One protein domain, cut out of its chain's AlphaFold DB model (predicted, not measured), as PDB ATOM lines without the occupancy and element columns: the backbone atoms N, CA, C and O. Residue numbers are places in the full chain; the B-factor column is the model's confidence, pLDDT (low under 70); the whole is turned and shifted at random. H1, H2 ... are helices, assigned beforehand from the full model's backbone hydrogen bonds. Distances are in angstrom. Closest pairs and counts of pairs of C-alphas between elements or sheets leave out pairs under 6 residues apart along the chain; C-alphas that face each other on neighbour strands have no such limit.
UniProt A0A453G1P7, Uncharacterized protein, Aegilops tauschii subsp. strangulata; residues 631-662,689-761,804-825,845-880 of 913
ATOM      1  N   ILE A 631     170.817 175.414 156.644       48.22
ATOM      2  CA  ILE A 631     171.789 175.698 155.576       48.22
ATOM      3  C   ILE A 631     171.556 174.776 154.366       48.22
ATOM      4  O   ILE A 631     171.509 175.249 153.230       48.22
ATOM      5  N   ALA A 632     171.326 173.479 154.598       53.84
ATOM      6  CA  ALA A 632     170.969 172.532 153.541       53.84
ATOM      7  C   ALA A 632     169.631 172.902 152.873       53.84
ATOM      8  O   ALA A 632     169.532 172.931 151.640       53.84
ATOM      9  N   ASP A 633     168.641 173.270 153.692       61.69
ATOM     10  CA  ASP A 633     167.342 173.778 153.256       61.69
ATOM     11  C   ASP A 633     167.539 175.034 152.379       61.69
ATOM     12  O   ASP A 633     166.997 175.098 151.275       61.69
ATOM     13  N   ALA A 634     168.409 175.971 152.798       67.56
ATOM     14  CA  ALA A 634     168.741 177.207 152.076       67.56
ATOM     15  C   ALA A 634     169.522 177.019 150.754       67.56
ATOM     16  O   ALA A 634     169.411 177.884 149.877       67.56
ATOM     17  N   ILE A 635     170.235 175.906 150.543       70.81
ATOM     18  CA  ILE A 635     170.845 175.570 149.239       70.81
ATOM     19  C   ILE A 635     169.827 174.910 148.300       70.81
ATOM     20  O   ILE A 635     169.721 175.318 147.139       70.81
ATOM     21  N   SER A 636     169.060 173.926 148.789       70.31
ATOM     22  CA  SER A 636     168.003 173.243 148.016       70.31
ATOM     23  C   SER A 636     167.024 174.265 147.420       70.31
ATOM     24  O   SER A 636     166.813 174.335 146.206       70.31
ATOM     25  N   SER A 637     166.584 175.167 148.293       68.44
ATOM     26  CA  SER A 637     166.038 176.500 148.046       68.44
ATOM     27  C   SER A 637     166.502 177.192 146.747       68.44
ATOM     28  O   SER A 637     165.725 177.308 145.795       68.44
ATOM     29  N   LYS A 638     167.759 177.657 146.667       75.69
ATOM     30  CA  LYS A 638     168.213 178.521 145.562       75.69
ATOM     31  C   LYS A 638     168.466 177.715 144.284       75.69
ATOM     32  O   LYS A 638     168.335 178.248 143.181       75.69
ATOM     33  N   LEU A 639     168.720 176.408 144.401       70.38
ATOM     34  CA  LEU A 639     168.729 175.481 143.263       70.38
ATOM     35  C   LEU A 639     167.329 175.318 142.644       70.38
ATOM     36  O   LEU A 639     167.199 175.363 141.416       70.38
ATOM     37  N   ALA A 640     166.281 175.188 143.463       66.56
ATOM     38  CA  ALA A 640     164.898 175.173 142.989       66.56
ATOM     39  C   ALA A 640     164.529 176.499 142.303       66.56
ATOM     40  O   ALA A 640     163.953 176.484 141.210       66.56
ATOM     41  N   ALA A 641     164.948 177.635 142.870       67.06
ATOM     42  CA  ALA A 641     164.742 178.957 142.281       67.06
ATOM     43  C   ALA A 641     165.335 179.067 140.858       67.06
ATOM     44  O   ALA A 641     164.623 179.360 139.890       67.06
ATOM     45  N   ILE A 642     166.617 178.714 140.694       71.62
ATOM     46  CA  ILE A 642     167.308 178.673 139.391       71.62
ATOM     47  C   ILE A 642     166.620 177.713 138.409       71.62
ATOM     48  O   ILE A 642     166.516 178.015 137.214       71.62
ATOM     49  N   HIS A 643     166.122 176.567 138.885       72.38
ATOM     50  CA  HIS A 643     165.356 175.635 138.059       72.38
ATOM     51  C   HIS A 643     164.046 176.264 137.558       72.38
ATOM     52  O   HIS A 643     163.762 176.184 136.361       72.38
ATOM     53  N   HIS A 644     163.276 176.942 138.411       68.56
ATOM     54  CA  HIS A 644     162.022 177.589 138.012       68.56
ATOM     55  C   HIS A 644     162.234 178.722 136.992       68.56
ATOM     56  O   HIS A 644     161.557 178.734 135.959       68.56
ATOM     57  N   VAL A 645     163.229 179.597 137.191       69.31
ATOM     58  CA  VAL A 645     163.605 180.628 136.198       69.31
ATOM     59  C   VAL A 645     164.060 179.983 134.878       69.31
ATOM     60  O   VAL A 645     163.636 180.391 133.793       69.31
ATOM     61  N   SER A 646     164.854 178.909 134.950       73.50
ATOM     62  CA  SER A 646     165.289 178.147 133.771       73.50
ATOM     63  C   SER A 646     164.114 177.545 132.988       73.50
ATOM     64  O   SER A 646     164.119 177.589 131.757       73.50
ATOM     65  N   GLN A 647     163.095 177.005 133.665       69.81
ATOM     66  CA  GLN A 647     161.899 176.465 133.006       69.81
ATOM     67  C   GLN A 647     161.040 177.569 132.370       69.81
ATOM     68  O   GLN A 647     160.537 177.377 131.263       69.81
ATOM     69  N   ALA A 648     160.932 178.750 132.991       67.56
ATOM     70  CA  ALA A 648     160.255 179.901 132.389       67.56
ATOM     71  C   ALA A 648     160.929 180.340 131.070       67.56
ATOM     72  O   ALA A 648     160.247 180.545 130.062       67.56
ATOM     73  N   ILE A 649     162.268 180.380 131.032       71.81
ATOM     74  CA  ILE A 649     163.038 180.669 129.809       71.81
ATOM     75  C   ILE A 649     162.808 179.588 128.735       71.81
ATOM     76  O   ILE A 649     162.585 179.924 127.568       71.81
ATOM     77  N   LYS A 650     162.804 178.296 129.104       70.88
ATOM     78  CA  LYS A 650     162.498 177.195 128.167       70.88
ATOM     79  C   LYS A 650     161.071 177.284 127.611       70.88
ATOM     80  O   LYS A 650     160.884 177.078 126.413       70.88
ATOM     81  N   SER A 651     160.093 177.640 128.443       69.31
ATOM     82  CA  SER A 651     158.687 177.797 128.047       69.31
ATOM     83  C   SER A 651     158.483 178.957 127.063       69.31
ATOM     84  O   SER A 651     157.903 178.765 125.996       69.31
ATOM     85  N   LEU A 652     159.050 180.140 127.335       69.56
ATOM     86  CA  LEU A 652     158.983 181.270 126.397       69.56
ATOM     87  C   LEU A 652     159.710 180.985 125.075       69.56
ATOM     88  O   LEU A 652     159.238 181.399 124.016       69.56
ATOM     89  N   ARG A 653     160.826 180.244 125.114       72.75
ATOM     90  CA  ARG A 653     161.521 179.766 123.911       72.75
ATOM     91  C   ARG A 653     160.645 178.820 123.083       72.75
ATOM     92  O   ARG A 653     160.631 178.937 121.861       72.75
ATOM     93  N   TRP A 654     159.912 177.914 123.731       66.69
ATOM     94  CA  TRP A 654     158.963 177.012 123.069       66.69
ATOM     95  C   TRP A 654     157.779 177.770 122.456       66.69
ATOM     96  O   TRP A 654     157.476 177.572 121.284       66.69
ATOM     97  N   ASN A 655     157.173 178.703 123.197       68.25
ATOM     98  CA  ASN A 655     156.089 179.558 122.699       68.25
ATOM     99  C   ASN A 655     156.537 180.357 121.457       68.25
ATOM    100  O   ASN A 655     155.880 180.317 120.420       68.25
ATOM    101  N   ARG A 656     157.735 180.958 121.492       70.06
ATOM    102  CA  ARG A 656     158.330 181.608 120.313       70.06
ATOM    103  C   ARG A 656     158.508 180.647 119.128       70.06
ATOM    104  O   ARG A 656     158.309 181.039 117.985       70.06
ATOM    105  N   GLN A 657     158.917 179.404 119.386       64.44
ATOM    106  CA  GLN A 657     159.092 178.407 118.331       64.44
ATOM    107  C   GLN A 657     157.750 178.026 117.684       64.44
ATOM    108  O   GLN A 657     157.717 177.873 116.467       64.44
ATOM    109  N   LEU A 658     156.661 177.959 118.463       62.03
ATOM    110  CA  LEU A 658     155.298 177.781 117.946       62.03
ATOM    111  C   LEU A 658     154.844 178.978 117.095       62.03
ATOM    112  O   LEU A 658     154.395 178.767 115.972       62.03
ATOM    113  N   GLN A 659     155.026 180.211 117.588       62.03
ATOM    114  CA  GLN A 659     154.684 181.444 116.860       62.03
ATOM    115  C   GLN A 659     155.375 181.499 115.489       62.03
ATOM    116  O   GLN A 659     154.709 181.639 114.469       62.03
ATOM    117  N   ASN A 660     156.690 181.259 115.450       58.06
ATOM    118  CA  ASN A 660     157.449 181.172 114.202       58.06
ATOM    119  C   ASN A 660     156.878 180.120 113.223       58.06
ATOM    120  O   ASN A 660     156.793 180.392 112.032       58.06
ATOM    121  N   THR A 661     156.470 178.935 113.700       50.22
ATOM    122  CA  THR A 661     155.855 177.901 112.839       50.22
ATOM    123  C   THR A 661     154.406 178.189 112.438       50.22
ATOM    124  O   THR A 661     153.871 177.487 111.586       50.22
ATOM    125  N   GLN A 662     153.765 179.186 113.051       46.22
ATOM    126  CA  GLN A 662     152.404 179.612 112.729       46.22
ATOM    127  C   GLN A 662     152.408 180.762 111.708       46.22
ATOM    128  O   GLN A 662     151.589 180.744 110.791       46.22
ATOM    129  N   CYS A 689     160.381 174.842 148.666       37.41
ATOM    130  CA  CYS A 689     161.149 175.183 147.462       37.41
ATOM    131  C   CYS A 689     160.957 176.665 147.099       37.41
ATOM    132  O   CYS A 689     159.845 177.129 146.854       37.41
ATOM    133  N   ILE A 690     162.067 177.407 147.120       37.72
ATOM    134  CA  ILE A 690     162.100 178.795 147.606       37.72
ATOM    135  C   ILE A 690     161.884 179.887 146.551       37.72
ATOM    136  O   ILE A 690     162.134 179.701 145.361       37.72
ATOM    137  N   GLU A 691     161.464 181.049 147.075       37.31
ATOM    138  CA  GLU A 691     161.681 182.422 146.584       37.31
ATOM    139  C   GLU A 691     162.344 182.515 145.198       37.31
ATOM    140  O   GLU A 691     163.555 182.702 145.056       37.31
ATOM    141  N   VAL A 692     161.510 182.485 144.163       35.69
ATOM    142  CA  VAL A 692     161.764 183.286 142.966       35.69
ATOM    143  C   VAL A 692     160.856 184.500 143.066       35.69
ATOM    144  O   VAL A 692     159.664 184.349 143.330       35.69
ATOM    145  N   CYS A 693     161.420 185.684 142.837       38.66
ATOM    146  CA  CYS A 693     160.702 186.947 142.649       38.66
ATOM    147  C   CYS A 693     159.468 186.727 141.769       38.66
ATOM    148  O   CYS A 693     159.581 185.996 140.781       38.66
ATOM    149  N   ASP A 694     158.307 187.307 142.099       43.06
ATOM    150  CA  ASP A 694     157.063 186.914 141.427       43.06
ATOM    151  C   ASP A 694     157.040 187.347 139.954       43.06
ATOM    152  O   ASP A 694     156.572 188.419 139.569       43.06
ATOM    153  N   ILE A 695     157.530 186.452 139.096       39.91
ATOM    154  CA  ILE A 695     157.671 186.667 137.659       39.91
ATOM    155  C   ILE A 695     156.308 186.919 136.989       39.91
ATOM    156  O   ILE A 695     156.257 187.376 135.848       39.91
ATOM    157  N   ARG A 696     155.193 186.635 137.677       42.41
ATOM    158  CA  ARG A 696     153.827 186.905 137.208       42.41
ATOM    159  C   ARG A 696     153.474 188.391 137.278       42.41
ATOM    160  O   ARG A 696     152.610 188.815 136.519       42.41
ATOM    161  N   GLU A 697     154.137 189.167 138.133       38.84
ATOM    162  CA  GLU A 697     153.849 190.588 138.349       38.84
ATOM    163  C   GLU A 697     154.336 191.455 137.172       38.84
ATOM    164  O   GLU A 697     153.602 192.311 136.680       38.84
ATOM    165  N   TRP A 698     155.547 191.202 136.653       38.09
ATOM    166  CA  TRP A 698     156.183 192.077 135.644       38.09
ATOM    167  C   TRP A 698     156.127 191.543 134.203       38.09
ATOM    168  O   TRP A 698     156.293 192.305 133.248       38.09
ATOM    169  N   LEU A 699     155.889 190.241 134.000       43.03
ATOM    170  CA  LEU A 699     155.797 189.651 132.657       43.03
ATOM    171  C   LEU A 699     154.523 189.941 131.835       43.03
ATOM    172  O   LEU A 699     154.610 189.734 130.621       43.03
ATOM    173  N   PRO A 700     153.353 190.372 132.359       49.12
ATOM    174  CA  PRO A 700     152.155 190.527 131.528       49.12
ATOM    175  C   PRO A 700     152.320 191.538 130.381       49.12
ATOM    176  O   PRO A 700     152.122 191.172 129.221       49.12
ATOM    177  N   LYS A 701     152.763 192.766 130.692       45.25
ATOM    178  CA  LYS A 701     152.619 193.970 129.843       45.25
ATOM    179  C   LYS A 701     153.655 194.138 128.704       45.25
ATOM    180  O   LYS A 701     153.642 195.159 128.029       45.25
ATOM    181  N   LEU A 702     154.565 193.179 128.478       52.81
ATOM    182  CA  LEU A 702     155.784 193.387 127.663       52.81
ATOM    183  C   LEU A 702     155.901 192.509 126.397       52.81
ATOM    184  O   LEU A 702     155.328 191.428 126.301       52.81
ATOM    185  N   LYS A 703     156.718 192.936 125.419       65.94
ATOM    186  CA  LYS A 703     157.041 192.158 124.198       65.94
ATOM    187  C   LYS A 703     157.870 190.904 124.532       65.94
ATOM    188  O   LYS A 703     158.683 190.923 125.453       65.94
ATOM    189  N   MET A 704     157.756 189.828 123.744       63.91
ATOM    190  CA  MET A 704     158.390 188.522 124.040       63.91
ATOM    191  C   MET A 704     159.915 188.567 124.275       63.91
ATOM    192  O   MET A 704     160.413 187.868 125.154       63.91
ATOM    193  N   ASP A 705     160.674 189.395 123.545       70.19
ATOM    194  CA  ASP A 705     162.120 189.546 123.799       70.19
ATOM    195  C   ASP A 705     162.428 190.387 125.068       70.19
ATOM    196  O   ASP A 705     163.465 190.156 125.681       70.19
ATOM    197  N   HIS A 706     161.532 191.283 125.520       73.75
ATOM    198  CA  HIS A 706     161.661 191.978 126.820       73.75
ATOM    199  C   HIS A 706     161.363 191.034 127.993       73.75
ATOM    200  O   HIS A 706     162.129 190.991 128.955       73.75
ATOM    201  N   LYS A 707     160.292 190.225 127.886       72.44
ATOM    202  CA  LYS A 707     159.948 189.172 128.864       72.44
ATOM    203  C   LYS A 707     161.158 188.278 129.153       72.44
ATOM    204  O   LYS A 707     161.480 187.979 130.299       72.44
ATOM    205  N   LEU A 708     161.853 187.893 128.085       75.00
ATOM    206  CA  LEU A 708     163.012 187.015 128.143       75.00
ATOM    207  C   LEU A 708     164.289 187.725 128.628       75.00
ATOM    208  O   LEU A 708     165.100 187.101 129.303       75.00
ATOM    209  N   TRP A 709     164.458 189.017 128.331       78.81
ATOM    210  CA  TRP A 709     165.549 189.846 128.856       78.81
ATOM    211  C   TRP A 709     165.491 189.971 130.388       78.81
ATOM    212  O   TRP A 709     166.474 189.625 131.047       78.81
ATOM    213  N   LYS A 710     164.334 190.342 130.966       76.19
ATOM    214  CA  LYS A 710     164.171 190.432 132.434       76.19
ATOM    215  C   LYS A 710     164.383 189.073 133.120       76.19
ATOM    216  O   LYS A 710     165.046 189.004 134.150       76.19
ATOM    217  N   LEU A 711     163.926 187.975 132.507       74.88
ATOM    218  CA  LEU A 711     164.184 186.608 132.988       74.88
ATOM    219  C   LEU A 711     165.670 186.211 132.998       74.88
ATOM    220  O   LEU A 711     166.086 185.464 133.880       74.88
ATOM    221  N   VAL A 712     166.480 186.681 132.043       80.25
ATOM    222  CA  VAL A 712     167.927 186.398 132.034       80.25
ATOM    223  C   VAL A 712     168.666 187.204 133.103       80.25
ATOM    224  O   VAL A 712     169.569 186.659 133.732       80.25
ATOM    225  N   LEU A 713     168.272 188.453 133.363       80.69
ATOM    226  CA  LEU A 713     168.835 189.229 134.474       80.69
ATOM    227  C   LEU A 713     168.482 188.589 135.828       80.69
ATOM    228  O   LEU A 713     169.385 188.294 136.609       80.69
ATOM    229  N   LEU A 714     167.211 188.225 136.041       79.25
ATOM    230  CA  LEU A 714     166.752 187.492 137.231       79.25
ATOM    231  C   LEU A 714     167.473 186.143 137.426       79.25
ATOM    232  O   LEU A 714     167.762 185.751 138.556       79.25
ATOM    233  N   LEU A 715     167.810 185.429 136.343       81.00
ATOM    234  CA  LEU A 715     168.621 184.207 136.419       81.00
ATOM    235  C   LEU A 715     170.040 184.494 136.944       81.00
ATOM    236  O   LEU A 715     170.583 183.687 137.693       81.00
ATOM    237  N   GLY A 716     170.627 185.637 136.577       81.75
ATOM    238  CA  GLY A 716     171.916 186.093 137.102       81.75
ATOM    239  C   GLY A 716     171.870 186.379 138.606       81.75
ATOM    240  O   GLY A 716     172.731 185.899 139.340       81.75
ATOM    241  N   GLU A 717     170.832 187.076 139.077       82.38
ATOM    242  CA  GLU A 717     170.607 187.340 140.513       82.38
ATOM    243  C   GLU A 717     170.357 186.040 141.295       82.38
ATOM    244  O   GLU A 717     170.922 185.832 142.367       82.38
ATOM    245  N   SER A 718     169.603 185.103 140.707       80.00
ATOM    246  CA  SER A 718     169.354 183.774 141.285       80.00
ATOM    247  C   SER A 718     170.644 182.956 141.445       80.00
ATOM    248  O   SER A 718     170.821 182.278 142.457       80.00
ATOM    249  N   TYR A 719     171.568 183.028 140.476       82.56
ATOM    250  CA  TYR A 719     172.898 182.429 140.616       82.56
ATOM    251  C   TYR A 719     173.729 183.129 141.700       82.56
ATOM    252  O   TYR A 719     174.361 182.439 142.493       82.56
ATOM    253  N   LEU A 720     173.702 184.462 141.800       84.56
ATOM    254  CA  LEU A 720     174.448 185.182 142.842       84.56
ATOM    255  C   LEU A 720     173.996 184.774 144.258       84.56
ATOM    256  O   LEU A 720     174.837 184.414 145.081       84.56
ATOM    257  N   ALA A 721     172.683 184.692 144.498       81.81
ATOM    258  CA  ALA A 721     172.113 184.231 145.769       81.81
ATOM    259  C   ALA A 721     172.457 182.760 146.105       81.81
ATOM    260  O   ALA A 721     172.618 182.406 147.273       81.81
ATOM    261  N   LEU A 722     172.621 181.886 145.101       79.62
ATOM    262  CA  LEU A 722     173.161 180.536 145.317       79.62
ATOM    263  C   LEU A 722     174.655 180.572 145.701       79.62
ATOM    264  O   LEU A 722     175.105 179.743 146.489       79.62
ATOM    265  N   GLY A 723     175.425 181.529 145.176       82.44
ATOM    266  CA  GLY A 723     176.819 181.754 145.569       82.44
ATOM    267  C   GLY A 723     176.951 182.156 147.042       82.44
ATOM    268  O   GLY A 723     177.798 181.609 147.752       82.44
ATOM    269  N   GLU A 724     176.074 183.050 147.510       83.25
ATOM    270  CA  GLU A 724     175.948 183.435 148.923       83.25
ATOM    271  C   GLU A 724     175.605 182.223 149.805       83.25
ATOM    272  O   GLU A 724     176.288 181.974 150.799       83.25
ATOM    273  N   ALA A 725     174.621 181.407 149.401       81.12
ATOM    274  CA  ALA A 725     174.261 180.178 150.111       81.12
ATOM    275  C   ALA A 725     175.438 179.184 150.206       81.12
ATOM    276  O   ALA A 725     175.693 178.643 151.280       81.12
ATOM    277  N   TYR A 726     176.211 178.994 149.128       81.50
ATOM    278  CA  TYR A 726     177.411 178.148 149.165       81.50
ATOM    279  C   TYR A 726     178.549 178.718 150.022       81.50
ATOM    280  O   TYR A 726     179.311 177.925 150.573       81.50
ATOM    281  N   LYS A 727     178.664 180.047 150.191       83.88
ATOM    282  CA  LYS A 727     179.643 180.631 151.127       83.88
ATOM    283  C   LYS A 727     179.252 180.295 152.564       83.88
ATOM    284  O   LYS A 727     180.083 179.830 153.333       83.88
ATOM    285  N   ASN A 728     177.972 180.465 152.896       80.75
ATOM    286  CA  ASN A 728     177.443 180.206 154.237       80.75
ATOM    287  C   ASN A 728     177.545 178.717 154.649       80.75
ATOM    288  O   ASN A 728     177.537 178.412 155.837       80.75
ATOM    289  N   ASP A 729     177.687 177.811 153.675       78.31
ATOM    290  CA  ASP A 729     177.959 176.372 153.842       78.31
ATOM    291  C   ASP A 729     179.463 176.010 153.714       78.31
ATOM    292  O   ASP A 729     179.843 174.843 153.652       78.31
ATOM    293  N   GLY A 730     180.351 177.009 153.631       76.31
ATOM    294  CA  GLY A 730     181.809 176.841 153.542       76.31
ATOM    295  C   GLY A 730     182.342 176.342 152.190       76.31
ATOM    296  O   GLY A 730     183.542 176.099 152.045       76.31
ATOM    297  N   GLN A 731     181.497 176.199 151.166       81.69
ATOM    298  CA  GLN A 731     181.855 175.612 149.869       81.69
ATOM    299  C   GLN A 731     182.491 176.627 148.898       81.69
ATOM    300  O   GLN A 731     182.066 176.758 147.747       81.69
ATOM    301  N   LEU A 732     183.557 177.309 149.333       81.50
ATOM    302  CA  LEU A 732     184.201 178.439 148.635       81.50
ATOM    303  C   LEU A 732     184.459 178.200 147.129       81.50
ATOM    304  O   LEU A 732     184.217 179.081 146.302       81.50
ATOM    305  N   HIS A 733     184.899 176.998 146.736       80.12
ATOM    306  CA  HIS A 733     185.137 176.662 145.325       80.12
ATOM    307  C   HIS A 733     183.839 176.545 144.496       80.12
ATOM    308  O   HIS A 733     183.830 176.917 143.320       80.12
ATOM    309  N   ARG A 734     182.729 176.075 145.092       80.75
ATOM    310  CA  ARG A 734     181.409 176.099 144.437       80.75
ATOM    311  C   ARG A 734     180.863 177.529 144.366       80.75
ATOM    312  O   ARG A 734     180.353 177.892 143.309       80.75
ATOM    313  N   THR A 735     181.059 178.359 145.398       84.81
ATOM    314  CA  THR A 735     180.718 179.795 145.353       84.81
ATOM    315  C   THR A 735     181.371 180.493 144.165       84.81
ATOM    316  O   THR A 735     180.660 181.084 143.360       84.81
ATOM    317  N   LEU A 736     182.693 180.376 143.985       84.69
ATOM    318  CA  LEU A 736     183.394 181.048 142.880       84.69
ATOM    319  C   LEU A 736     182.876 180.617 141.495       84.69
ATOM    320  O   LEU A 736     182.606 181.478 140.660       84.69
ATOM    321  N   LYS A 737     182.649 179.313 141.267       84.12
ATOM    322  CA  LYS A 737     182.055 178.810 140.010       84.12
ATOM    323  C   LYS A 737     180.636 179.337 139.767       84.12
ATOM    324  O   LYS A 737     180.260 179.617 138.632       84.12
ATOM    325  N   VAL A 738     179.832 179.463 140.819       84.69
ATOM    326  CA  VAL A 738     178.454 179.963 140.724       84.69
ATOM    327  C   VAL A 738     178.415 181.480 140.499       84.69
ATOM    328  O   VAL A 738     177.607 181.954 139.701       84.69
ATOM    329  N   VAL A 739     179.337 182.237 141.103       86.12
ATOM    330  CA  VAL A 739     179.512 183.677 140.849       86.12
ATOM    331  C   VAL A 739     180.015 183.938 139.424       86.12
ATOM    332  O   VAL A 739     179.517 184.850 138.768       86.12
ATOM    333  N   GLU A 740     180.919 183.112 138.885       84.25
ATOM    334  CA  GLU A 740     181.319 183.184 137.470       84.25
ATOM    335  C   GLU A 740     180.099 183.044 136.538       84.25
ATOM    336  O   GLU A 740     179.898 183.871 135.642       84.25
ATOM    337  N   LEU A 741     179.229 182.058 136.795       83.19
ATOM    338  CA  LEU A 741     177.980 181.874 136.049       83.19
ATOM    339  C   LEU A 741     177.030 183.075 136.190       83.19
ATOM    340  O   LEU A 741     176.484 183.522 135.178       83.19
ATOM    341  N   ALA A 742     176.870 183.636 137.394       85.50
ATOM    342  CA  ALA A 742     176.071 184.844 137.623       85.50
ATOM    343  C   ALA A 742     176.568 186.018 136.758       85.50
ATOM    344  O   ALA A 742     175.796 186.606 135.996       85.50
ATOM    345  N   CYS A 743     177.874 186.297 136.796       84.56
ATOM    346  CA  CYS A 743     178.529 187.350 136.018       84.56
ATOM    347  C   CYS A 743     178.393 187.139 134.500       84.56
ATOM    348  O   CYS A 743     178.102 188.086 133.763       84.56
ATOM    349  N   MET A 744     178.559 185.900 134.017       81.69
ATOM    350  CA  MET A 744     178.385 185.549 132.601       81.69
ATOM    351  C   MET A 744     176.948 185.748 132.107       81.69
ATOM    352  O   MET A 744     176.746 186.149 130.955       81.69
ATOM    353  N   VAL A 745     175.956 185.433 132.945       82.94
ATOM    354  CA  VAL A 745     174.527 185.515 132.617       82.94
ATOM    355  C   VAL A 745     174.045 186.969 132.667       82.94
ATOM    356  O   VAL A 745     173.555 187.469 131.653       82.94
ATOM    357  N   TYR A 746     174.261 187.670 133.785       82.94
ATOM    358  CA  TYR A 746     173.821 189.057 133.989       82.94
ATOM    359  C   TYR A 746     174.533 190.020 133.020       82.94
ATOM    360  O   TYR A 746     173.894 190.724 132.237       82.94
ATOM    361  N   GLY A 747     175.870 189.959 132.952       78.56
ATOM    362  CA  GLY A 747     176.698 190.782 132.057       78.56
ATOM    363  C   GLY A 747     176.577 190.453 130.560       78.56
ATOM    364  O   GLY A 747     177.285 191.025 129.729       78.56
ATOM    365  N   SER A 748     175.698 189.527 130.168       79.12
ATOM    366  CA  SER A 748     175.380 189.269 128.759       79.12
ATOM    367  C   SER A 748     174.217 190.113 128.219       79.12
ATOM    368  O   SER A 748     173.905 189.980 127.033       79.12
ATOM    369  N   MET A 749     173.606 190.979 129.038       81.44
ATOM    370  CA  MET A 749     172.423 191.778 128.694       81.44
ATOM    371  C   MET A 749     172.635 193.301 128.871       81.44
ATOM    372  O   MET A 749     173.508 193.725 129.630       81.44
ATOM    373  N   PRO A 750     171.873 194.158 128.156       69.12
ATOM    374  CA  PRO A 750     171.889 195.610 128.356       69.12
ATOM    375  C   PRO A 750     171.149 196.034 129.642       69.12
ATOM    376  O   PRO A 750     170.192 195.371 130.034       69.12
ATOM    377  N   LYS A 751     171.561 197.162 130.250       62.06
ATOM    378  CA  LYS A 751     170.945 197.748 131.465       62.06
ATOM    379  C   LYS A 751     169.498 198.236 131.277       62.06
ATOM    380  O   LYS A 751     168.676 198.051 132.164       62.06
ATOM    381  N   HIS A 752     169.220 198.850 130.126       64.06
ATOM    382  CA  HIS A 752     167.912 199.387 129.732       64.06
ATOM    383  C   HIS A 752     167.590 198.874 128.323       64.06
ATOM    384  O   HIS A 752     168.513 198.700 127.510       64.06
ATOM    385  N   LEU A 753     166.307 198.663 128.031       64.19
ATOM    386  CA  LEU A 753     165.810 198.176 126.743       64.19
ATOM    387  C   LEU A 753     164.550 198.963 126.356       64.19
ATOM    388  O   LEU A 753     163.587 198.954 127.103       64.19
ATOM    389  N   ASP A 754     164.571 199.660 125.219       57.41
ATOM    390  CA  ASP A 754     163.465 200.492 124.699       57.41
ATOM    391  C   ASP A 754     162.860 201.504 125.715       57.41
ATOM    392  O   ASP A 754     161.700 201.890 125.597       57.41
ATOM    393  N   GLY A 755     163.653 201.952 126.701       56.97
ATOM    394  CA  GLY A 755     163.241 202.851 127.798       56.97
ATOM    395  C   GLY A 755     162.854 202.135 129.100       56.97
ATOM    396  O   GLY A 755     162.769 202.765 130.149       56.97
ATOM    397  N   ASP A 756     162.681 200.818 129.052       57.38
ATOM    398  CA  ASP A 756     162.293 199.965 130.172       57.38
ATOM    399  C   ASP A 756     163.518 199.634 131.054       57.38
ATOM    400  O   ASP A 756     164.561 199.192 130.551       57.38
ATOM    401  N   GLU A 757     163.396 199.811 132.373       63.16
ATOM    402  CA  GLU A 757     164.415 199.393 133.347       63.16
ATOM    403  C   GLU A 757     164.173 197.972 133.883       63.16
ATOM    404  O   GLU A 757     163.057 197.429 133.870       63.16
ATOM    405  N   PHE A 758     165.247 197.352 134.377       64.06
ATOM    406  CA  PHE A 758     165.177 196.113 135.141       64.06
ATOM    407  C   PHE A 758     165.142 196.420 136.642       64.06
ATOM    408  O   PHE A 758     166.133 196.871 137.218       64.06
ATOM    409  N   ILE A 759     163.998 196.139 137.264       62.31
ATOM    410  CA  ILE A 759     163.836 196.147 138.717       62.31
ATOM    411  C   ILE A 759     164.584 194.922 139.259       62.31
ATOM    412  O   ILE A 759     164.253 193.792 138.908       62.31
ATOM    413  N   SER A 760     165.609 195.149 140.078       60.66
ATOM    414  CA  SER A 760     166.360 194.084 140.754       60.66
ATOM    415  C   SER A 760     165.617 193.590 141.991       60.66
ATOM    416  O   SER A 760     164.892 194.353 142.629       60.66
ATOM    417  N   SER A 761     165.841 192.335 142.383       57.78
ATOM    418  CA  SER A 761     165.381 191.827 143.683       57.78
ATOM    419  C   SER A 761     166.318 192.140 144.855       57.78
ATOM    420  O   SER A 761     166.093 191.667 145.969       57.78
ATOM    421  N   ASN A 804     171.701 197.981 139.041       55.91
ATOM    422  CA  ASN A 804     172.891 197.426 138.395       55.91
ATOM    423  C   ASN A 804     174.193 197.612 139.207       55.91
ATOM    424  O   ASN A 804     175.114 196.815 139.045       55.91
ATOM    425  N   TYR A 805     174.309 198.652 140.041       63.00
ATOM    426  CA  TYR A 805     175.463 198.823 140.932       63.00
ATOM    427  C   TYR A 805     175.418 197.840 142.102       63.00
ATOM    428  O   TYR A 805     176.468 197.350 142.503       63.00
ATOM    429  N   LEU A 806     174.222 197.499 142.593       69.56
ATOM    430  CA  LEU A 806     174.034 196.569 143.709       69.56
ATOM    431  C   LEU A 806     174.460 195.148 143.329       69.56
ATOM    432  O   LEU A 806     175.179 194.506 144.089       69.56
ATOM    433  N   PHE A 807     174.124 194.690 142.116       80.25
ATOM    434  CA  PHE A 807     174.594 193.396 141.610       80.25
ATOM    435  C   PHE A 807     176.128 193.299 141.615       80.25
ATOM    436  O   PHE A 807     176.692 192.385 142.214       80.25
ATOM    437  N   TRP A 808     176.827 194.253 140.988       81.31
ATOM    438  CA  TRP A 808     178.292 194.201 140.904       81.31
ATOM    439  C   TRP A 808     178.982 194.497 142.242       81.31
ATOM    440  O   TRP A 808     180.025 193.906 142.515       81.31
ATOM    441  N   ALA A 809     178.406 195.345 143.100       76.69
ATOM    442  CA  ALA A 809     178.893 195.552 144.462       76.69
ATOM    443  C   ALA A 809     178.796 194.261 145.286       76.69
ATOM    444  O   ALA A 809     179.789 193.856 145.886       76.69
ATOM    445  N   ASN A 810     177.660 193.559 145.250       78.19
ATOM    446  CA  ASN A 810     177.487 192.298 145.971       78.19
ATOM    447  C   ASN A 810     178.362 191.171 145.397       78.19
ATOM    448  O   ASN A 810     178.891 190.381 146.171       78.19
ATOM    449  N   VAL A 811     178.605 191.128 144.079       84.19
ATOM    450  CA  VAL A 811     179.626 190.243 143.481       84.19
ATOM    451  C   VAL A 811     181.008 190.514 144.084       84.19
ATOM    452  O   VAL A 811     181.674 189.576 144.522       84.19
ATOM    453  N   TRP A 812     181.446 191.776 144.139       82.25
ATOM    454  CA  TRP A 812     182.759 192.128 144.691       82.25
ATOM    455  C   TRP A 812     182.853 191.901 146.203       82.25
ATOM    456  O   TRP A 812     183.874 191.393 146.662       82.25
ATOM    457  N   MET A 813     181.792 192.190 146.962       83.19
ATOM    458  CA  MET A 813     181.690 191.857 148.388       83.19
ATOM    459  C   MET A 813     181.784 190.347 148.613       83.19
ATOM    460  O   MET A 813     182.586 189.902 149.424       83.19
ATOM    461  N   LEU A 814     181.034 189.539 147.858       82.75
ATOM    462  CA  LEU A 814     181.025 188.083 148.001       82.75
ATOM    463  C   LEU A 814     182.376 187.451 147.631       82.75
ATOM    464  O   LEU A 814     182.836 186.538 148.314       82.75
ATOM    465  N   VAL A 815     183.040 187.948 146.583       85.75
ATOM    466  CA  VAL A 815     184.403 187.521 146.216       85.75
ATOM    467  C   VAL A 815     185.426 187.989 147.261       85.75
ATOM    468  O   VAL A 815     186.336 187.230 147.593       85.75
ATOM    469  N   GLY A 816     185.261 189.192 147.818       83.06
ATOM    470  CA  GLY A 816     186.079 189.724 148.910       83.06
ATOM    471  C   GLY A 816     185.946 188.921 150.206       83.06
ATOM    472  O   GLY A 816     186.958 188.592 150.821       83.06
ATOM    473  N   ASP A 817     184.727 188.524 150.573       83.06
ATOM    474  CA  ASP A 817     184.445 187.641 151.705       83.06
ATOM    475  C   ASP A 817     185.102 186.271 151.514       83.06
ATOM    476  O   ASP A 817     185.834 185.817 152.390       83.06
ATOM    477  N   VAL A 818     184.901 185.637 150.350       84.94
ATOM    478  CA  VAL A 818     185.520 184.344 150.011       84.94
ATOM    479  C   VAL A 818     187.048 184.439 150.045       84.94
ATOM    480  O   VAL A 818     187.708 183.532 150.546       84.94
ATOM    481  N   TYR A 819     187.627 185.547 149.574       81.88
ATOM    482  CA  TYR A 819     189.061 185.815 149.670       81.88
ATOM    483  C   TYR A 819     189.519 185.993 151.129       81.88
ATOM    484  O   TYR A 819     190.526 185.411 151.535       81.88
ATOM    485  N   ALA A 820     188.763 186.723 151.953       82.00
ATOM    486  CA  ALA A 820     189.054 186.929 153.372       82.00
ATOM    487  C   ALA A 820     188.866 185.656 154.221       82.00
ATOM    488  O   ALA A 820     189.548 185.477 155.228       82.00
ATOM    489  N   GLU A 821     187.955 184.759 153.849       79.81
ATOM    490  CA  GLU A 821     187.809 183.426 154.447       79.81
ATOM    491  C   GLU A 821     188.935 182.494 153.996       79.81
ATOM    492  O   GLU A 821     189.564 181.855 154.839       79.81
ATOM    493  N   TYR A 822     189.290 182.500 152.708       78.19
ATOM    494  CA  TYR A 822     190.435 181.750 152.188       78.19
ATOM    495  C   TYR A 822     191.761 182.185 152.836       78.19
ATOM    496  O   TYR A 822     192.578 181.336 153.182       78.19
ATOM    497  N   HIS A 823     191.964 183.482 153.090       75.12
ATOM    498  CA  HIS A 823     193.140 183.985 153.811       75.12
ATOM    499  C   HIS A 823     193.097 183.725 155.327       75.12
ATOM    500  O   HIS A 823     194.146 183.461 155.920       75.12
ATOM    501  N   ARG A 824     191.915 183.723 155.963       72.38
ATOM    502  CA  ARG A 824     191.765 183.270 157.362       72.38
ATOM    503  C   ARG A 824     192.092 181.781 157.506       72.38
ATOM    504  O   ARG A 824     192.820 181.416 158.423       72.38
ATOM    505  N   LEU A 825     191.652 180.947 156.564       63.97
ATOM    506  CA  LEU A 825     192.026 179.532 156.487       63.97
ATOM    507  C   LEU A 825     193.525 179.367 156.196       63.97
ATOM    508  O   LEU A 825     194.208 178.670 156.933       63.97
ATOM    509  N   SER A 845     171.451 174.731 131.754       77.31
ATOM    510  CA  SER A 845     170.813 173.916 130.705       77.31
ATOM    511  C   SER A 845     171.138 174.431 129.296       77.31
ATOM    512  O   SER A 845     171.021 175.631 129.041       77.31
ATOM    513  N   ASN A 846     171.452 173.528 128.362       75.50
ATOM    514  CA  ASN A 846     171.834 173.880 126.987       75.50
ATOM    515  C   ASN A 846     170.792 174.762 126.278       75.50
ATOM    516  O   ASN A 846     171.161 175.680 125.549       75.50
ATOM    517  N   GLU A 847     169.500 174.536 126.517       74.19
ATOM    518  CA  GLU A 847     168.410 175.327 125.925       74.19
ATOM    519  C   GLU A 847     168.434 176.781 126.417       74.19
ATOM    520  O   GLU A 847     168.307 177.704 125.617       74.19
ATOM    521  N   VAL A 848     168.666 176.982 127.720       77.81
ATOM    522  CA  VAL A 848     168.791 178.305 128.355       77.81
ATOM    523  C   VAL A 848     170.071 178.986 127.871       77.81
ATOM    524  O   VAL A 848     170.035 180.133 127.435       77.81
ATOM    525  N   ALA A 849     171.191 178.258 127.826       80.88
ATOM    526  CA  ALA A 849     172.465 178.764 127.324       80.88
ATOM    527  C   ALA A 849     172.401 179.179 125.839       80.88
ATOM    528  O   ALA A 849     173.005 180.182 125.450       80.88
ATOM    529  N   MET A 850     171.665 178.443 124.998       79.44
ATOM    530  CA  MET A 850     171.395 178.831 123.610       79.44
ATOM    531  C   MET A 850     170.531 180.092 123.522       79.44
ATOM    532  O   MET A 850     170.782 180.934 122.656       79.44
ATOM    533  N   GLU A 851     169.556 180.246 124.415       79.75
ATOM    534  CA  GLU A 851     168.622 181.371 124.409       79.75
ATOM    535  C   GLU A 851     169.260 182.672 124.918       79.75
ATOM    536  O   GLU A 851     169.146 183.703 124.255       79.75
ATOM    537  N   VAL A 852     170.064 182.609 125.987       81.06
ATOM    538  CA  VAL A 852     170.951 183.705 126.428       81.06
ATOM    539  C   VAL A 852     171.883 184.120 125.282       81.06
ATOM    540  O   VAL A 852     171.983 185.301 124.944       81.06
ATOM    541  N   LYS A 853     172.503 183.148 124.592       81.88
ATOM    542  CA  LYS A 853     173.334 183.403 123.399       81.88
ATOM    543  C   LYS A 853     172.536 183.930 122.200       81.88
ATOM    544  O   LYS A 853     173.145 184.525 121.309       81.88
ATOM    545  N   ARG A 854     171.216 183.723 122.107       84.12
ATOM    546  CA  ARG A 854     170.363 184.340 121.074       84.12
ATOM    547  C   ARG A 854     170.042 185.785 121.440       84.12
ATOM    548  O   ARG A 854     170.255 186.654 120.601       84.12
ATOM    549  N   LEU A 855     169.598 186.050 122.669       76.00
ATOM    550  CA  LEU A 855     169.328 187.407 123.151       76.00
ATOM    551  C   LEU A 855     170.571 188.295 123.047       76.00
ATOM    552  O   LEU A 855     170.485 189.351 122.429       76.00
ATOM    553  N   LYS A 856     171.746 187.829 123.496       78.94
ATOM    554  CA  LYS A 856     173.007 188.581 123.362       78.94
ATOM    555  C   LYS A 856     173.321 188.951 121.903       78.94
ATOM    556  O   LYS A 856     173.799 190.044 121.639       78.94
ATOM    557  N   ARG A 857     172.988 188.082 120.936       78.00
ATOM    558  CA  ARG A 857     173.146 188.340 119.487       78.00
ATOM    559  C   ARG A 857     172.008 189.148 118.844       78.00
ATOM    560  O   ARG A 857     172.178 189.604 117.714       78.00
ATOM    561  N   LYS A 858     170.856 189.309 119.508       76.00
ATOM    562  CA  LYS A 858     169.760 190.176 119.043       76.00
ATOM    563  C   LYS A 858     169.876 191.589 119.622       76.00
ATOM    564  O   LYS A 858     169.731 192.534 118.864       76.00
ATOM    565  N   LEU A 859     170.144 191.705 120.924       70.62
ATOM    566  CA  LEU A 859     170.202 192.964 121.677       70.62
ATOM    567  C   LEU A 859     171.606 193.597 121.686       70.62
ATOM    568  O   LEU A 859     171.742 194.806 121.812       70.62
ATOM    569  N   GLY A 860     172.664 192.794 121.536       63.75
ATOM    570  CA  GLY A 860     174.057 193.255 121.478       63.75
ATOM    571  C   GLY A 860     174.542 193.629 120.073       63.75
ATOM    572  O   GLY A 860     175.722 193.453 119.785       63.75
ATOM    573  N   LYS A 861     173.649 194.069 119.177       58.25
ATOM    574  CA  LYS A 861     174.036 194.575 117.846       58.25
ATOM    575  C   LYS A 861     174.493 196.032 117.890       58.25
ATOM    576  O   LYS A 861     175.417 196.395 117.171       58.25
ATOM    577  N   ASP A 862     173.892 196.815 118.781       52.78
ATOM    578  CA  ASP A 862     174.006 198.278 118.799       52.78
ATOM    579  C   ASP A 862     174.903 198.794 119.945       52.78
ATOM    580  O   ASP A 862     175.049 199.996 120.150       52.78
ATOM    581  N   LYS A 863     175.530 197.881 120.705       61.84
ATOM    582  CA  LYS A 863     176.493 198.182 121.780       61.84
ATOM    583  C   LYS A 863     177.736 197.306 121.622       61.84
ATOM    584  O   LYS A 863     177.626 196.085 121.536       61.84
ATOM    585  N   GLN A 864     178.920 197.922 121.581       63.53
ATOM    586  CA  GLN A 864     180.183 197.191 121.437       63.53
ATOM    587  C   GLN A 864     180.463 196.328 122.679       63.53
ATOM    588  O   GLN A 864     180.261 196.764 123.812       63.53
ATOM    589  N   ASN A 865     180.948 195.100 122.470       67.75
ATOM    590  CA  ASN A 865     181.363 194.229 123.570       67.75
ATOM    591  C   ASN A 865     182.644 194.760 124.226       67.75
ATOM    592  O   ASN A 865     183.554 195.242 123.552       67.75
ATOM    593  N   CYS A 866     182.753 194.582 125.539       72.75
ATOM    594  CA  CYS A 866     183.942 194.913 126.310       72.75
ATOM    595  C   CYS A 866     185.166 194.130 125.809       72.75
ATOM    596  O   CYS A 866     185.237 192.916 125.990       72.75
ATOM    597  N   GLY A 867     186.164 194.814 125.237       65.00
ATOM    598  CA  GLY A 867     187.351 194.197 124.620       65.00
ATOM    599  C   GLY A 867     188.308 193.450 125.565       65.00
ATOM    600  O   GLY A 867     189.418 193.120 125.165       65.00
ATOM    601  N   THR A 868     187.928 193.209 126.824       70.50
ATOM    602  CA  THR A 868     188.707 192.422 127.799       70.50
ATOM    603  C   THR A 868     187.933 191.206 128.318       70.50
ATOM    604  O   THR A 868     188.496 190.120 128.334       70.50
ATOM    605  N   CYS A 869     186.644 191.332 128.664       71.50
ATOM    606  CA  CYS A 869     185.829 190.204 129.155       71.50
ATOM    607  C   CYS A 869     184.694 189.759 128.207       71.50
ATOM    608  O   CYS A 869     183.955 188.831 128.518       71.50
ATOM    609  N   SER A 870     184.523 190.401 127.044       68.25
ATOM    610  CA  SER A 870     183.450 190.125 126.065       68.25
ATOM    611  C   SER A 870     182.010 190.214 126.614       68.25
ATOM    612  O   SER A 870     181.069 189.668 126.027       68.25
ATOM    613  N   LEU A 871     181.816 190.904 127.740       70.88
ATOM    614  CA  LEU A 871     180.512 191.236 128.322       70.88
ATOM    615  C   LEU A 871     180.010 192.600 127.823       70.88
ATOM    616  O   LEU A 871     180.771 193.390 127.263       70.88
ATOM    617  N   ILE A 872     178.720 192.868 128.019       68.50
ATOM    618  CA  ILE A 872     178.089 194.162 127.739       68.50
ATOM    619  C   ILE A 872     177.964 194.891 129.086       68.50
ATOM    620  O   ILE A 872     177.525 194.297 130.066       68.50
ATOM    621  N   ASN A 873     178.354 196.170 129.148       62.53
ATOM    622  CA  ASN A 873     178.397 196.976 130.384       62.53
ATOM    623  C   ASN A 873     179.382 196.457 131.464       62.53
ATOM    624  O   ASN A 873     179.065 196.472 132.652       62.53
ATOM    625  N   CYS A 874     180.575 196.003 131.067       66.81
ATOM    626  CA  CYS A 874     181.648 195.663 132.011       66.81
ATOM    627  C   CYS A 874     182.159 196.900 132.781       66.81
ATOM    628  O   CYS A 874     182.203 197.995 132.220       66.81
ATOM    629  N   SER A 875     182.664 196.715 134.005       62.53
ATOM    630  CA  SER A 875     183.455 197.742 134.705       62.53
ATOM    631  C   SER A 875     184.875 197.891 134.133       62.53
ATOM    632  O   SER A 875     185.523 198.913 134.314       62.53
ATOM    633  N   CYS A 876     185.364 196.926 133.343       66.69
ATOM    634  CA  CYS A 876     186.758 196.867 132.878       66.69
ATOM    635  C   CYS A 876     187.221 198.046 131.982       66.69
ATOM    636  O   CYS A 876     188.385 198.071 131.572       66.69
ATOM    637  N   GLN A 877     186.332 198.990 131.642       57.97
ATOM    638  CA  GLN A 877     186.682 200.298 131.072       57.97
ATOM    639  C   GLN A 877     186.874 201.383 132.150       57.97
ATOM    640  O   GLN A 877     187.875 202.092 132.087       57.97
ATOM    641  N   SER A 878     185.998 201.486 133.161       57.31
ATOM    642  CA  SER A 878     186.188 202.398 134.305       57.31
ATOM    643  C   SER A 878     187.387 201.993 135.161       57.31
ATOM    644  O   SER A 878     188.188 202.835 135.561       57.31
ATOM    645  N   ASP A 879     187.588 200.692 135.356       52.25
ATOM    646  CA  ASP A 879     188.670 200.170 136.196       52.25
ATOM    647  C   ASP A 879     190.040 200.412 135.533       52.25
ATOM    648  O   ASP A 879     191.047 200.612 136.212       52.25
ATOM    649  N   ARG A 880     190.064 200.491 134.192       53.25
ATOM    650  CA  ARG A 880     191.216 200.940 133.391       53.25
ATOM    651  C   ARG A 880     191.409 202.458 133.358       53.25
ATOM    652  O   ARG A 880     192.491 202.892 132.983       53.25
TER     653      ARG A 880
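AT A GLANCE: This is residues 631 to 662, 689 to 761, 804 to 825 and 845 to 880 of the 913 residues of an uncharacterized protein of Aegilops tauschii subsp. strangulata (UniProt A0A453G1P7). The longest helix, H1, runs side by side with H3, and on the side of H3 away from H1 the helices H4 and H5 complete an up-and-down bundle with it, H3, H4 and H5, each running against the one before. H6 crosses H1 at a steep angle at residues 646 to 653 of H1, residues 657 to 662 of H1 stick out, and the short H7 lies off to one side, after a long loop. The printed part has 163 residues with seven named helices, H1 to H7 in chain order, and no named strand; the class is all helix. The whole is compact, with a radius of gyration of the C-alphas of 16.5 A and spans of 59 by 42 by 26 A.

IN THESE COORDINATES: H1, residues 631 to 662, is 47.2 A long and begins with C-alpha 631 at (171.789, 175.698, 155.576). H3, residues 704 to 728, measures 36.7 A, H4, residues 732 to 746, 20.9 A, and H5, residues 804 to 825, 31.8 A. H6, residues 846 to 859, measures 19.9 A. H2 is residues 695 to 698, and H7, residues 875 to 880, ends with C-alpha 880 at (191.216, 200.940, 133.391).

HOW THE PARTS SIT: H3 is the hub, touching H1, H4, H5 and H6. H1 touches H3 at a shallow tilt of 16 degrees, opposite ways, the closest C-alphas being those of Lys 638 and Leu 722, 5.3 A apart. H3 and H4 form a helical hairpin, at 15 degrees, with the C-alphas of Gly 723 and Thr 735 closest at 4.4 A. H5 touches H4, opposite ways at a shallow tilt of 15 degrees, with the C-alphas of Leu 732 and Val 818 closest at 6.2 A. H6 touches H1 at a steep tilt of 63 degrees, closest at the C-alphas of Ile 649 and Val 848, 6.4 A. H3 and H6 only just touch, with 3 pairs of C-alphas within 8 A, the closest those of Val 712 and Val 852, 6.9 A. H2 and H3 are near each other, while H7 touches no helix. Every O i to N i+4 pair is within hydrogen-bond range in H3 and H4; the count is 27 of 28 in H1, 17 of 18 in H5, 9 of 10 in H6 and 1 of 2 in H7, and H2 is too short for such a pair.

THE WHOLE: The two C-alphas farthest apart, those of Gln 662 and Arg 824, are 59.6 A apart. Residues 663 to 688, 762 to 803 and 826 to 844 are not printed, with C-alpha gaps of 36.1 A, 10.8 A and 33.9 A. The link from H6 to H7 is long. The mean pLDDT of the printed part is 70.0, and 70 residues are under 70, among them 689 to 704, 750 to 761 and 872 to 880.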